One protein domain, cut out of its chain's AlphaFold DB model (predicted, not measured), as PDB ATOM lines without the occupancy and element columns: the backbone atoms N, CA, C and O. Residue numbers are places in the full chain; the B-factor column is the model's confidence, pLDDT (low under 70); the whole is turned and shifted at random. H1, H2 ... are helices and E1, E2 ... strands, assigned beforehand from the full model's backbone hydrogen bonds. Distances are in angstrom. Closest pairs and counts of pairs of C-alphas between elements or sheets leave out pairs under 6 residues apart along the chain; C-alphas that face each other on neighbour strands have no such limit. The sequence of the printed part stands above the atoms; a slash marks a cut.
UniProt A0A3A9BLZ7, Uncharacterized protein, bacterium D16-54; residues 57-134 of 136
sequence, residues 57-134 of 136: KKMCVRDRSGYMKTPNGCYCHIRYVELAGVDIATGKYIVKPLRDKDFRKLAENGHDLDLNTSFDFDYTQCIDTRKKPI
ATOM      1  N   LYS A  57      45.805  29.014 -43.458       87.75
ATOM      2  CA  LYS A  57      45.399  28.475 -42.159       87.75
ATOM      3  C   LYS A  57      44.066  27.744 -42.250       87.75
ATOM      4  O   LYS A  57      43.248  28.005 -43.137       87.75
ATOM      5  N   LYS A  58      43.846  26.822 -41.319       87.00
ATOM      6  CA  LYS A  58      42.624  26.029 -41.179       87.00
ATOM      7  C   LYS A  58      41.707  26.669 -40.147       87.00
ATOM      8  O   LYS A  58      42.028  26.738 -38.963       87.00
ATOM      9  N   MET A  59      40.537  27.094 -40.598       85.56
ATOM     10  CA  MET A  59      39.490  27.678 -39.775       85.56
ATOM     11  C   MET A  59      38.407  26.639 -39.483       85.56
ATOM     12  O   MET A  59      37.859  26.033 -40.405       85.56
ATOM     13  N   CYS A  60      38.060  26.463 -38.211       83.38
ATOM     14  CA  CYS A  60      36.927  25.634 -37.806       83.38
ATOM     15  C   CYS A  60      35.627  26.438 -37.870       83.38
ATOM     16  O   CYS A  60      35.505  27.490 -37.238       83.38
ATOM     17  N   VAL A  61      34.652  25.932 -38.620       79.44
ATOM     18  CA  VAL A  61      33.336  26.542 -38.812       79.44
ATOM     19  C   VAL A  61      32.280  25.630 -38.207       79.44
ATOM     20  O   VAL A  61      32.209  24.447 -38.536       79.44
ATOM     21  N   ARG A  62      31.443  26.177 -37.321       74.19
ATOM     22  CA  ARG A  62      30.304  25.434 -36.771       74.19
ATOM     23  C   ARG A  62      29.214  25.343 -37.823       74.19
ATOM     24  O   ARG A  62      28.778  26.349 -38.369       74.19
ATOM     25  N   ASP A  63      28.765  24.132 -38.062       66.75
ATOM     26  CA  ASP A  63      27.750  23.790 -39.034       66.75
ATOM     27  C   ASP A  63      26.598  23.051 -38.342       66.75
ATOM     28  O   ASP A  63      26.717  22.542 -37.227       66.75
ATOM     29  N   ARG A  64      25.448  22.987 -39.003       60.66
ATOM     30  CA  ARG A  64      24.347  22.084 -38.648       60.66
ATOM     31  C   ARG A  64      24.296  20.861 -39.572       60.66
ATOM     32  O   ARG A  64      23.431  20.016 -39.387       60.66
ATOM     33  N   SER A  65      25.210  20.768 -40.540       56.09
ATOM     34  CA  SER A  65      25.190  19.806 -41.653       56.09
ATOM     35  C   SER A  65      25.486  18.344 -41.322       56.09
ATOM     36  O   SER A  65      25.201  17.493 -42.159       56.09
ATOM     37  N   GLY A  66      26.035  18.010 -40.151       53.28
ATOM     38  CA  GLY A  66      26.220  16.602 -39.780       53.28
ATOM     39  C   GLY A  66      27.654  16.050 -39.790       53.28
ATOM     40  O   GLY A  66      27.839  14.911 -39.374       53.28
ATOM     41  N   TYR A  67      28.664  16.817 -40.222       53.84
ATOM     42  CA  TYR A  67      29.997  16.264 -40.537       53.84
ATOM     43  C   TYR A  67      30.857  15.836 -39.329       53.84
ATOM     44  O   TYR A  67      31.280  14.685 -39.268       53.84
ATOM     45  N   MET A  68      31.111  16.709 -38.343       57.78
ATOM     46  CA  MET A  68      31.926  16.356 -37.160       57.78
ATOM     47  C   MET A  68      31.234  16.740 -35.855       57.78
ATOM     48  O   MET A  68      31.125  17.922 -35.545       57.78
ATOM     49  N   LYS A  69      30.782  15.754 -35.072       57.31
ATOM     50  CA  LYS A  69      30.068  15.989 -33.810       57.31
ATOM     51  C   LYS A  69      31.063  16.268 -32.682       57.31
ATOM     52  O   LYS A  69      31.774  15.376 -32.232       57.31
ATOM     53  N   THR A  70      31.107  17.509 -32.210       59.41
ATOM     54  CA  THR A  70      31.780  17.838 -30.942       59.41
ATOM     55  C   THR A  70      31.110  17.084 -29.782       59.41
ATOM     56  O   THR A  70      29.934  16.727 -29.901       59.41
ATOM     57  N   PRO A  71      31.788  16.874 -28.635       53.66
ATOM     58  CA  PRO A  71      31.176  16.246 -27.454       53.66
ATOM     59  C   PRO A  71      29.850  16.897 -27.025       53.66
ATOM     60  O   PRO A  71      28.972  16.234 -26.483       53.66
ATOM     61  N   ASN A  72      29.671  18.179 -27.355       57.31
ATOM     62  CA  ASN A  72      28.476  18.970 -27.061       57.31
ATOM     63  C   ASN A  72      27.353  18.819 -28.111       57.31
ATOM     64  O   ASN A  72      26.332  19.492 -28.017       57.31
ATOM     65  N   GLY A  73      27.524  17.974 -29.132       57.94
ATOM     66  CA  GLY A  73      26.506  17.700 -30.149       57.94
ATOM     67  C   GLY A  73      26.445  18.682 -31.325       57.94
ATOM     68  O   GLY A  73      25.580  18.517 -32.181       57.94
ATOM     69  N   CYS A  74      27.342  19.669 -31.410       60.53
ATOM     70  CA  CYS A  74      27.418  20.586 -32.555       60.53
ATOM     71  C   CYS A  74      28.258  19.989 -33.688       60.53
ATOM     72  O   CYS A  74      29.303  19.396 -33.406       60.53
ATOM     73  N   TYR A  75      27.835  20.192 -34.941       70.50
ATOM     74  CA  TYR A  75      28.610  19.801 -36.114       70.50
ATOM     75  C   TYR A  75      29.629  20.885 -36.484       70.50
ATOM     76  O   TYR A  75      29.354  22.071 -36.326       70.50
ATOM     77  N   CYS A  76      30.810  20.500 -36.961       70.81
ATOM     78  CA  CYS A  76      31.810  21.431 -37.485       70.81
ATOM     79  C   CYS A  76      32.359  20.937 -38.828       70.81
ATOM     80  O   CYS A  76      32.414  19.730 -39.060       70.81
ATOM     81  N   HIS A  77      32.794  21.864 -39.681       77.12
ATOM     82  CA  HIS A  77      33.618  21.584 -40.857       77.12
ATOM     83  C   HIS A  77      34.825  22.529 -40.889       77.12
ATOM     84  O   HIS A  77      34.805  23.611 -40.294       77.12
ATOM     85  N   ILE A  78      35.892  22.119 -41.571       79.56
ATOM     86  CA  ILE A  78      37.124  22.903 -41.679       79.56
ATOM     87  C   ILE A  78      37.138  23.637 -43.017       79.56
ATOM     88  O   ILE A  78      36.830  23.062 -44.056       79.56
ATOM     89  N   ARG A  79      37.500  24.921 -42.996       81.81
ATOM     90  CA  ARG A  79      37.753  25.720 -44.197       81.81
ATOM     91  C   ARG A  79      39.181  26.232 -44.216       81.81
ATOM     92  O   ARG A  79      39.681  26.720 -43.210       81.81
ATOM     93  N   TYR A  80      39.801  26.194 -45.387       84.56
ATOM     94  CA  TYR A  80      41.096  26.825 -45.614       84.56
ATOM     95  C   TYR A  80      40.906  28.304 -45.955       84.56
ATOM     96  O   TYR A  80      40.099  28.660 -46.818       84.56
ATOM     97  N   VAL A  81      41.644  29.165 -45.261       87.12
ATOM     98  CA  VAL A  81      41.597  30.622 -45.412       87.12
ATOM     99  C   VAL A  81      43.009  31.197 -45.459       87.12
ATOM    100  O   VAL A  81      43.949  30.617 -44.924       87.12
ATOM    101  N   GLU A  82      43.165  32.346 -46.105       88.69
ATOM    102  CA  GLU A  82      44.409  33.119 -46.094       88.69
ATOM    103  C   GLU A  82      44.400  34.062 -44.887       88.69
ATOM    104  O   GLU A  82      43.473  34.862 -44.733       88.69
ATOM    105  N   LEU A  83      45.420  33.979 -44.031       87.56
ATOM    106  CA  LEU A  83      45.608  34.898 -42.916       87.56
ATOM    107  C   LEU A  83      46.184  36.219 -43.440       87.56
ATOM    108  O   LEU A  83      47.315  36.282 -43.915       87.56
ATOM    109  N   ALA A  84      45.396  37.288 -43.348       86.69
ATOM    110  CA  ALA A  84      45.811  38.627 -43.755       86.69
ATOM    111  C   ALA A  84      46.453  39.419 -42.603       86.69
ATOM    112  O   ALA A  84      47.242  40.329 -42.854       86.69
ATOM    113  N   GLY A  85      46.115  39.099 -41.349       86.25
ATOM    114  CA  GLY A  85      46.701  39.734 -40.170       86.25
ATOM    115  C   GLY A  85      45.897  39.501 -38.893       86.25
ATOM    116  O   GLY A  85      45.007  38.657 -38.854       86.25
ATOM    117  N   VAL A  86      46.199  40.275 -37.853       85.81
ATOM    118  CA  VAL A  86      45.479  40.275 -36.571       85.81
ATOM    119  C   VAL A  86      45.073  41.708 -36.249       85.81
ATOM    120  O   VAL A  86      45.877  42.630 -36.380       85.81
ATOM    121  N   ASP A  87      43.823  41.907 -35.845       85.94
ATOM    122  CA  ASP A  87      43.350  43.197 -35.360       85.94
ATOM    123  C   ASP A  87      43.785  43.401 -33.905       85.94
ATOM    124  O   ASP A  87      43.355  42.673 -33.015       85.94
ATOM    125  N   ILE A  88      44.625  44.405 -33.653       84.69
ATOM    126  CA  ILE A  88      45.223  44.652 -32.328       84.69
ATOM    127  C   ILE A  88      44.156  45.054 -31.301       84.69
ATOM    128  O   ILE A  88      44.275  44.721 -30.126       84.69
ATOM    129  N   ALA A  89      43.097  45.746 -31.736       85.31
ATOM    130  CA  ALA A  89      42.053  46.229 -30.837       85.31
ATOM    131  C   ALA A  89      41.168  45.094 -30.301       85.31
ATOM    132  O   ALA A  89      40.784  45.104 -29.134       85.31
ATOM    133  N   THR A  90      40.829  44.123 -31.153       83.25
ATOM    134  CA  THR A  90      39.924  43.019 -30.795       83.25
ATOM    135  C   THR A  90      40.641  41.695 -30.533       83.25
ATOM    136  O   THR A  90      40.026  40.772 -30.004       83.25
ATOM    137  N   GLY A  91      41.914  41.577 -30.919       82.94
ATOM    138  CA  GLY A  91      42.686  40.332 -30.892       82.94
ATOM    139  C   GLY A  91      42.241  39.299 -31.932       82.94
ATOM    140  O   GLY A  91      42.675  38.151 -31.870       82.94
ATOM    141  N   LYS A  92      41.356  39.664 -32.867       86.62
ATOM    142  CA  LYS A  92      40.778  38.731 -33.841       86.62
ATOM    143  C   LYS A  92      41.622  38.615 -35.107       86.62
ATOM    144  O   LYS A  92      42.218  39.587 -35.568       86.62
ATOM    145  N   TYR A  93      41.609  37.436 -35.717       86.19
ATOM    146  CA  TYR A  93      42.305  37.156 -36.970       86.19
ATOM    147  C   TYR A  93      41.553  37.754 -38.157       86.19
ATOM    148  O   TYR A  93      40.363  37.507 -38.334       86.19
ATOM    149  N   ILE A  94      42.250  38.509 -38.999       86.50
ATOM    150  CA  ILE A  94      41.731  39.004 -40.271       86.50
ATOM    151  C   ILE A  94      42.048  37.957 -41.331       86.50
ATOM    152  O   ILE A  94      43.216  37.698 -41.621       86.50
ATOM    153  N   VAL A  95      41.016  37.369 -41.922       88.44
ATOM    154  CA  VAL A  95      41.148  36.282 -42.896       88.44
ATOM    155  C   VAL A  95      40.502  36.644 -44.227       88.44
ATOM    156  O   VAL A  95      39.617  37.500 -44.302       88.44
ATOM    157  N   LYS A  96      40.953  35.984 -45.293       87.69
ATOM    158  CA  LYS A  96      40.456  36.151 -46.658       87.69
ATOM    159  C   LYS A  96      40.095  34.790 -47.266       87.69
ATOM    160  O   LYS A  96      40.826  33.819 -47.051       87.69
ATOM    161  N   PRO A  97      39.006  34.694 -48.051       84.44
ATOM    162  CA  PRO A  97      38.695  33.468 -48.774       84.44
ATOM    163  C   PRO A  97      39.778  33.149 -49.813       84.44
ATOM    164  O   PRO A  97      40.259  34.030 -50.535       84.44
ATOM    165  N   LEU A  98      40.130  31.869 -49.895       85.94
ATOM    166  CA  LEU A  98      41.010  31.343 -50.932       85.94
ATOM    167  C   LEU A  98      40.298  31.274 -52.285       85.94
ATOM    168  O   LEU A  98      39.074  31.182 -52.362       85.94
ATOM    169  N   ARG A  99      41.083  31.329 -53.365       84.25
ATOM    170  CA  ARG A  99      40.597  31.141 -54.740       84.25
ATOM    171  C   ARG A  99      40.798  29.690 -55.170       84.25
ATOM    172  O   ARG A  99      41.683  29.018 -54.655       84.25
ATOM    173  N   ASP A 100      40.098  29.254 -56.213       82.38
ATOM    174  CA  ASP A 100      40.208  27.884 -56.751       82.38
ATOM    175  C   ASP A 100      41.645  27.475 -57.104       82.38
ATOM    176  O   ASP A 100      42.047  26.331 -56.908       82.38
ATOM    177  N   LYS A 101      42.461  28.425 -57.583       82.19
ATOM    178  CA  LYS A 101      43.889  28.193 -57.863       82.19
ATOM    179  C   LYS A 101      44.680  27.821 -56.606       82.19
ATOM    180  O   LYS A 101      45.630  27.056 -56.704       82.19
ATOM    181  N   ASP A 102      44.304  28.370 -55.455       82.31
ATOM    182  CA  ASP A 102      44.960  28.095 -54.178       82.31
ATOM    183  C   ASP A 102      44.562  26.694 -53.672       82.31
ATOM    184  O   ASP A 102      45.420  25.945 -53.217       82.31
ATOM    185  N   PHE A 103      43.299  26.284 -53.855       82.38
ATOM    186  CA  PHE A 103      42.847  24.920 -53.540       82.38
ATOM    187  C   PHE A 103      43.518  23.849 -54.407       82.38
ATOM    188  O   PHE A 103      43.890  22.799 -53.890       82.38
ATOM    189  N   ARG A 104      43.740  24.119 -55.702       82.50
ATOM    190  CA  ARG A 104      44.504  23.208 -56.579       82.50
ATOM    191  C   ARG A 104      45.928  22.993 -56.071       82.50
ATOM    192  O   ARG A 104      46.358  21.854 -55.965       82.50
ATOM    193  N   LYS A 105      46.611  24.072 -55.675       83.31
ATOM    194  CA  LYS A 105      47.949  23.989 -55.067       83.31
ATOM    195  C   LYS A 105      47.944  23.203 -53.758       83.31
ATOM    196  O   LYS A 105      48.859  22.429 -53.509       83.31
ATOM    197  N   LEU A 106      46.922  23.380 -52.918       83.44
ATOM    198  CA  LEU A 106      46.798  22.613 -51.677       83.44
ATOM    199  C   LEU A 106      46.627  21.111 -51.948       83.44
ATOM    200  O   LEU A 106      47.256  20.302 -51.270       83.44
ATOM    201  N   ALA A 107      45.825  20.750 -52.952       82.62
ATOM    202  CA  ALA A 107      45.648  19.362 -53.366       82.62
ATOM    203  C   ALA A 107      46.940  18.765 -53.957       82.62
ATOM    204  O   ALA A 107      47.310  17.650 -53.603       82.62
ATOM    205  N   GLU A 108      47.662  19.519 -54.796       84.62
ATOM    206  CA  GLU A 108      48.981  19.128 -55.329       84.62
ATOM    207  C   GLU A 108      50.009  18.897 -54.211       84.62
ATOM    208  O   GLU A 108      50.799  17.957 -54.278       84.62
ATOM    209  N   ASN A 109      49.953  19.699 -53.147       82.56
ATOM    210  CA  ASN A 109      50.793  19.554 -51.956       82.56
ATOM    211  C   ASN A 109      50.345  18.410 -51.019       82.56
ATOM    212  O   ASN A 109      50.961  18.202 -49.974       82.56
ATOM    213  N   GLY A 110      49.279  17.674 -51.359       79.69
ATOM    214  CA  GLY A 110      48.781  16.536 -50.582       79.69
ATOM    215  C   GLY A 110      48.008  16.913 -49.316       79.69
ATOM    216  O   GLY A 110      47.882  16.089 -48.409       79.69
ATOM    217  N   HIS A 111      47.496  18.143 -49.211       78.62
ATOM    218  CA  HIS A 111      46.649  18.521 -48.082       78.62
ATOM    219  C   HIS A 111      45.264  17.877 -48.196       78.62
ATOM    220  O   HIS A 111      44.591  18.000 -49.216       78.62
ATOM    221  N   ASP A 112      44.813  17.247 -47.111       72.25
ATOM    222  CA  ASP A 112      43.451  16.723 -46.997       72.25
ATOM    223  C   ASP A 112      42.444  17.875 -46.857       72.25
ATOM    224  O   ASP A 112      42.446  18.612 -45.856       72.25
ATOM    225  N   LEU A 113      41.629  18.056 -47.897       72.81
ATOM    226  CA  LEU A 113      40.624  19.112 -47.997       72.81
ATOM    227  C   LEU A 113      39.269  18.713 -47.394       72.81
ATOM    228  O   LEU A 113      38.495  19.610 -47.066       72.81
ATOM    229  N   ASP A 114      39.008  17.417 -47.201       65.88
ATOM    230  CA  ASP A 114      37.665  16.905 -46.904       65.88
ATOM    231  C   ASP A 114      37.538  16.317 -45.489       65.88
ATOM    232  O   ASP A 114      36.496  16.475 -44.850       65.88
ATOM    233  N   LEU A 115      38.578  15.652 -44.973       61.38
ATOM    234  CA  LEU A 115      38.495  14.832 -43.751       61.38
ATOM    235  C   LEU A 115      39.452  15.279 -42.641       61.38
ATOM    236  O   LEU A 115      39.809  14.515 -41.741       61.38
ATOM    237  N   ASN A 116      39.832  16.556 -42.651       65.94
ATOM    238  CA  ASN A 116      40.718  17.083 -41.629       65.94
ATOM    239  C   ASN A 116      39.980  17.365 -40.310       65.94
ATOM    240  O   ASN A 116      38.909  17.966 -40.299       65.94
ATOM    241  N   THR A 117      40.592  16.983 -39.189       68.00
ATOM    242  CA  THR A 117      40.101  17.263 -37.826       68.00
ATOM    243  C   THR A 117      40.942  18.314 -37.092       68.00
ATOM    244  O   THR A 117      40.548  18.787 -36.027       68.00
ATOM    245  N   SER A 118      42.081  18.720 -37.666       77.44
ATOM    246  CA  SER A 118      42.979  19.742 -37.110       77.44
ATOM    247  C   SER A 118      42.647  21.138 -37.643       77.44
ATOM    248  O   SER A 118      42.543  21.331 -38.855       77.44
ATOM    249  N   PHE A 119      42.524  22.120 -36.749       82.50
ATOM    250  CA  PHE A 119      42.306  23.529 -37.090       82.50
ATOM    251  C   PHE A 119      43.237  24.444 -36.287       82.50
ATOM    252  O   PHE A 119      43.622  24.105 -35.170       82.50
ATOM    253  N   ASP A 120      43.570  25.603 -36.854       83.25
ATOM    254  CA  ASP A 120      44.431  26.606 -36.220       83.25
ATOM    255  C   ASP A 120      43.623  27.554 -35.319       83.25
ATOM    256  O   ASP A 120      44.066  27.919 -34.233       83.25
ATOM    257  N   PHE A 121      42.420  27.950 -35.758       84.12
ATOM    258  CA  PHE A 121      41.537  28.854 -35.012       84.12
ATOM    259  C   PHE A 121      40.040  28.623 -35.308       84.12
ATOM    260  O   PHE A 121      39.661  28.069 -36.343       84.12
ATOM    261  N   ASP A 122      39.175  29.041 -34.375       83.31
ATOM    262  CA  ASP A 122      37.702  28.993 -34.483       83.31
ATOM    263  C   ASP A 122      37.183  30.254 -35.210       83.31
ATOM    264  O   ASP A 122      37.676  31.360 -34.969       83.31
ATOM    265  N   TYR A 123      36.164  30.109 -36.070       79.75
ATOM    266  CA  TYR A 123      35.526  31.213 -36.803       79.75
ATOM    267  C   TYR A 123      35.085  32.391 -35.912       79.75
ATOM    268  O   TYR A 123      35.067  33.536 -36.363       79.75
ATOM    269  N   THR A 124      34.739  32.142 -34.643       79.69
ATOM    270  CA  THR A 124      34.334  33.184 -33.676       79.69
ATOM    271  C   THR A 124      35.437  34.212 -33.399       79.69
ATOM    272  O   THR A 124      35.154  35.362 -33.037       79.69
ATOM    273  N   GLN A 125      36.693  33.815 -33.608       81.12
ATOM    274  CA  GLN A 125      37.878  34.649 -33.451       81.12
ATOM    275  C   GLN A 125      38.304  35.323 -34.763       81.12
ATOM    276  O   GLN A 125      39.363  35.945 -34.803       81.12
ATOM    277  N   CYS A 126      37.498  35.235 -35.827       82.19
ATOM    278  CA  CYS A 126      37.848  35.732 -37.154       82.19
ATOM    279  C   CYS A 126      37.006  36.936 -37.595       82.19
ATOM    280  O   CYS A 126      35.838  37.105 -37.238       82.19
ATOM    281  N   ILE A 127      37.618  37.767 -38.431       80.38
ATOM    282  CA  ILE A 127      37.033  38.915 -39.112       80.38
ATOM    283  C   ILE A 127      37.424  38.802 -40.593       80.38
ATOM    284  O   ILE A 127      38.555  38.452 -40.916       80.38
ATOM    285  N   ASP A 128      36.512  39.100 -41.514       78.50
ATOM    286  CA  ASP A 128      36.862  39.235 -42.933       78.50
ATOM    287  C   ASP A 128      37.741  40.483 -43.149       78.50
ATOM    288  O   ASP A 128      37.676  41.461 -42.403       78.50
ATOM    289  N   THR A 129      38.512  40.508 -44.231       78.44
ATOM    290  CA  THR A 129      39.254  41.673 -44.747       78.44
ATOM    291  C   THR A 129      38.474  42.996 -44.725       78.44
ATOM    292  O   THR A 129      39.069  44.063 -44.593       78.44
ATOM    293  N   ARG A 130      37.136  42.952 -44.789       74.44
ATOM    294  CA  ARG A 130      36.235  44.114 -44.664       74.44
ATOM    295  C   ARG A 130      35.992  44.591 -43.224       74.44
ATOM    296  O   ARG A 130      35.091  45.394 -43.002       74.44
ATOM    297  N   LYS A 131      36.753  44.088 -42.252       74.25
ATOM    298  CA  LYS A 131      36.574  44.313 -40.808       74.25
ATOM    299  C   LYS A 131      35.195  43.901 -40.269       74.25
ATOM    300  O   LYS A 131      34.748  44.404 -39.242       74.25
ATOM    301  N   LYS A 132      34.505  42.986 -40.956       71.56
ATOM    302  CA  LYS A 132      33.214  42.448 -40.513       71.56
ATOM    303  C   LYS A 132      33.413  41.092 -39.843       71.56
ATOM    304  O   LYS A 132      34.204  40.300 -40.358       71.56
ATOM    305  N   PRO A 133      32.695  40.788 -38.749       66.75
ATOM    306  CA  PRO A 133      32.585  39.414 -38.278       66.75
ATOM    307  C   PRO A 133      32.122  38.524 -39.433       66.75
ATOM    308  O   PRO A 133      31.265  38.934 -40.221       66.75
ATOM    309  N   ILE A 134      32.691  37.328 -39.542       64.44
ATOM    310  CA  ILE A 134      32.240  36.351 -40.532       64.44
ATOM    311  C   ILE A 134      30.909  35.796 -40.026       64.44
ATOM    312  O   ILE A 134      30.871  35.085 -39.025       64.44
TER     313      ILE A 134
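Overview. This is residues 57 to 134 of the 136 residues of an uncharacterized protein of bacterium D16-54 (UniProt A0A3A9BLZ7). Look first for a strongly twisted sheet of four strands, curled like part of a small barrel, with the long strand E2 bending sharply in it; across the open side, residues 121 to 122, on the way to E4, pair with E1. One short helix, H1, sits out at one side and only grazes the sheet, and the long stretch 109 to 125 leads from it back to E4. The printed part has 78 residues with E1, E2, E3, H1 and E4 in that order along the chain, and under half of the residues are in these named elements. The sheet runs E1, E2, E3, E4 and is mixed; the class is mixed, helices and strands. The whole is compact, with a radius of gyration of the C-alphas of 13.3 A, and flat in outline, spanning 35 by 33 by 17 A.

Along the chain. Find C-alpha 57 at (45.399, 28.475, -42.159); from there E1, residues 57 to 63, runs 18.5 A. E2, residues 75 to 86, runs 26.5 A from C-alpha 75 at (28.610, 19.801, -36.114) and bends by 88 degrees at residue 83. E3, residues 93 to 97, measures 12.9 A. H1, residues 100 to 108, measures 12.5 A. E4, residues 126 to 128, measures 6.8 A and ends at C-alpha 128, at (36.862, 39.235, -42.933).

Arrangement. Begin with E1, E2 and E3, a meander, each strand the antiparallel neighbour of the one before. The pairing on E2 is staggered: its residues 75 to 81 pair with E1, its residues 81 to 86 with E3. In the hairpin E1 and E2, look at N 59 and O 79, 2.8 A apart and within hydrogen-bond range. In the hairpin E2 and E3, N 84 and O 94 are within range at 2.8 A. E4 is parallel to E3, with N 127 and O 93 within range at 2.8 A. E3, H1 and E4 form a strand-helix-strand unit, two parallel neighbour strands with a helix between, and its crossover is right-handed. The edge strands E1 and E4 are apart. H1 only just is on the sheet, with 5 pairs of C-alphas within 10 A, and only grazes it with residues 102 to 106. In H1 every O i to N i+4 pair is within hydrogen-bond range.

Size, cuts and confidence. The two C-alphas farthest apart are those of Ala 89 and Glu 108, at 37.2 A. The printed part has no cut. The links E1 to E2, 11 residues, and H1 to E4, 17 residues, are long. Mean pLDDT of the printed part is 77.0; look for values under 70 at residues 63 to 74, 114 to 117 and 133 to 134.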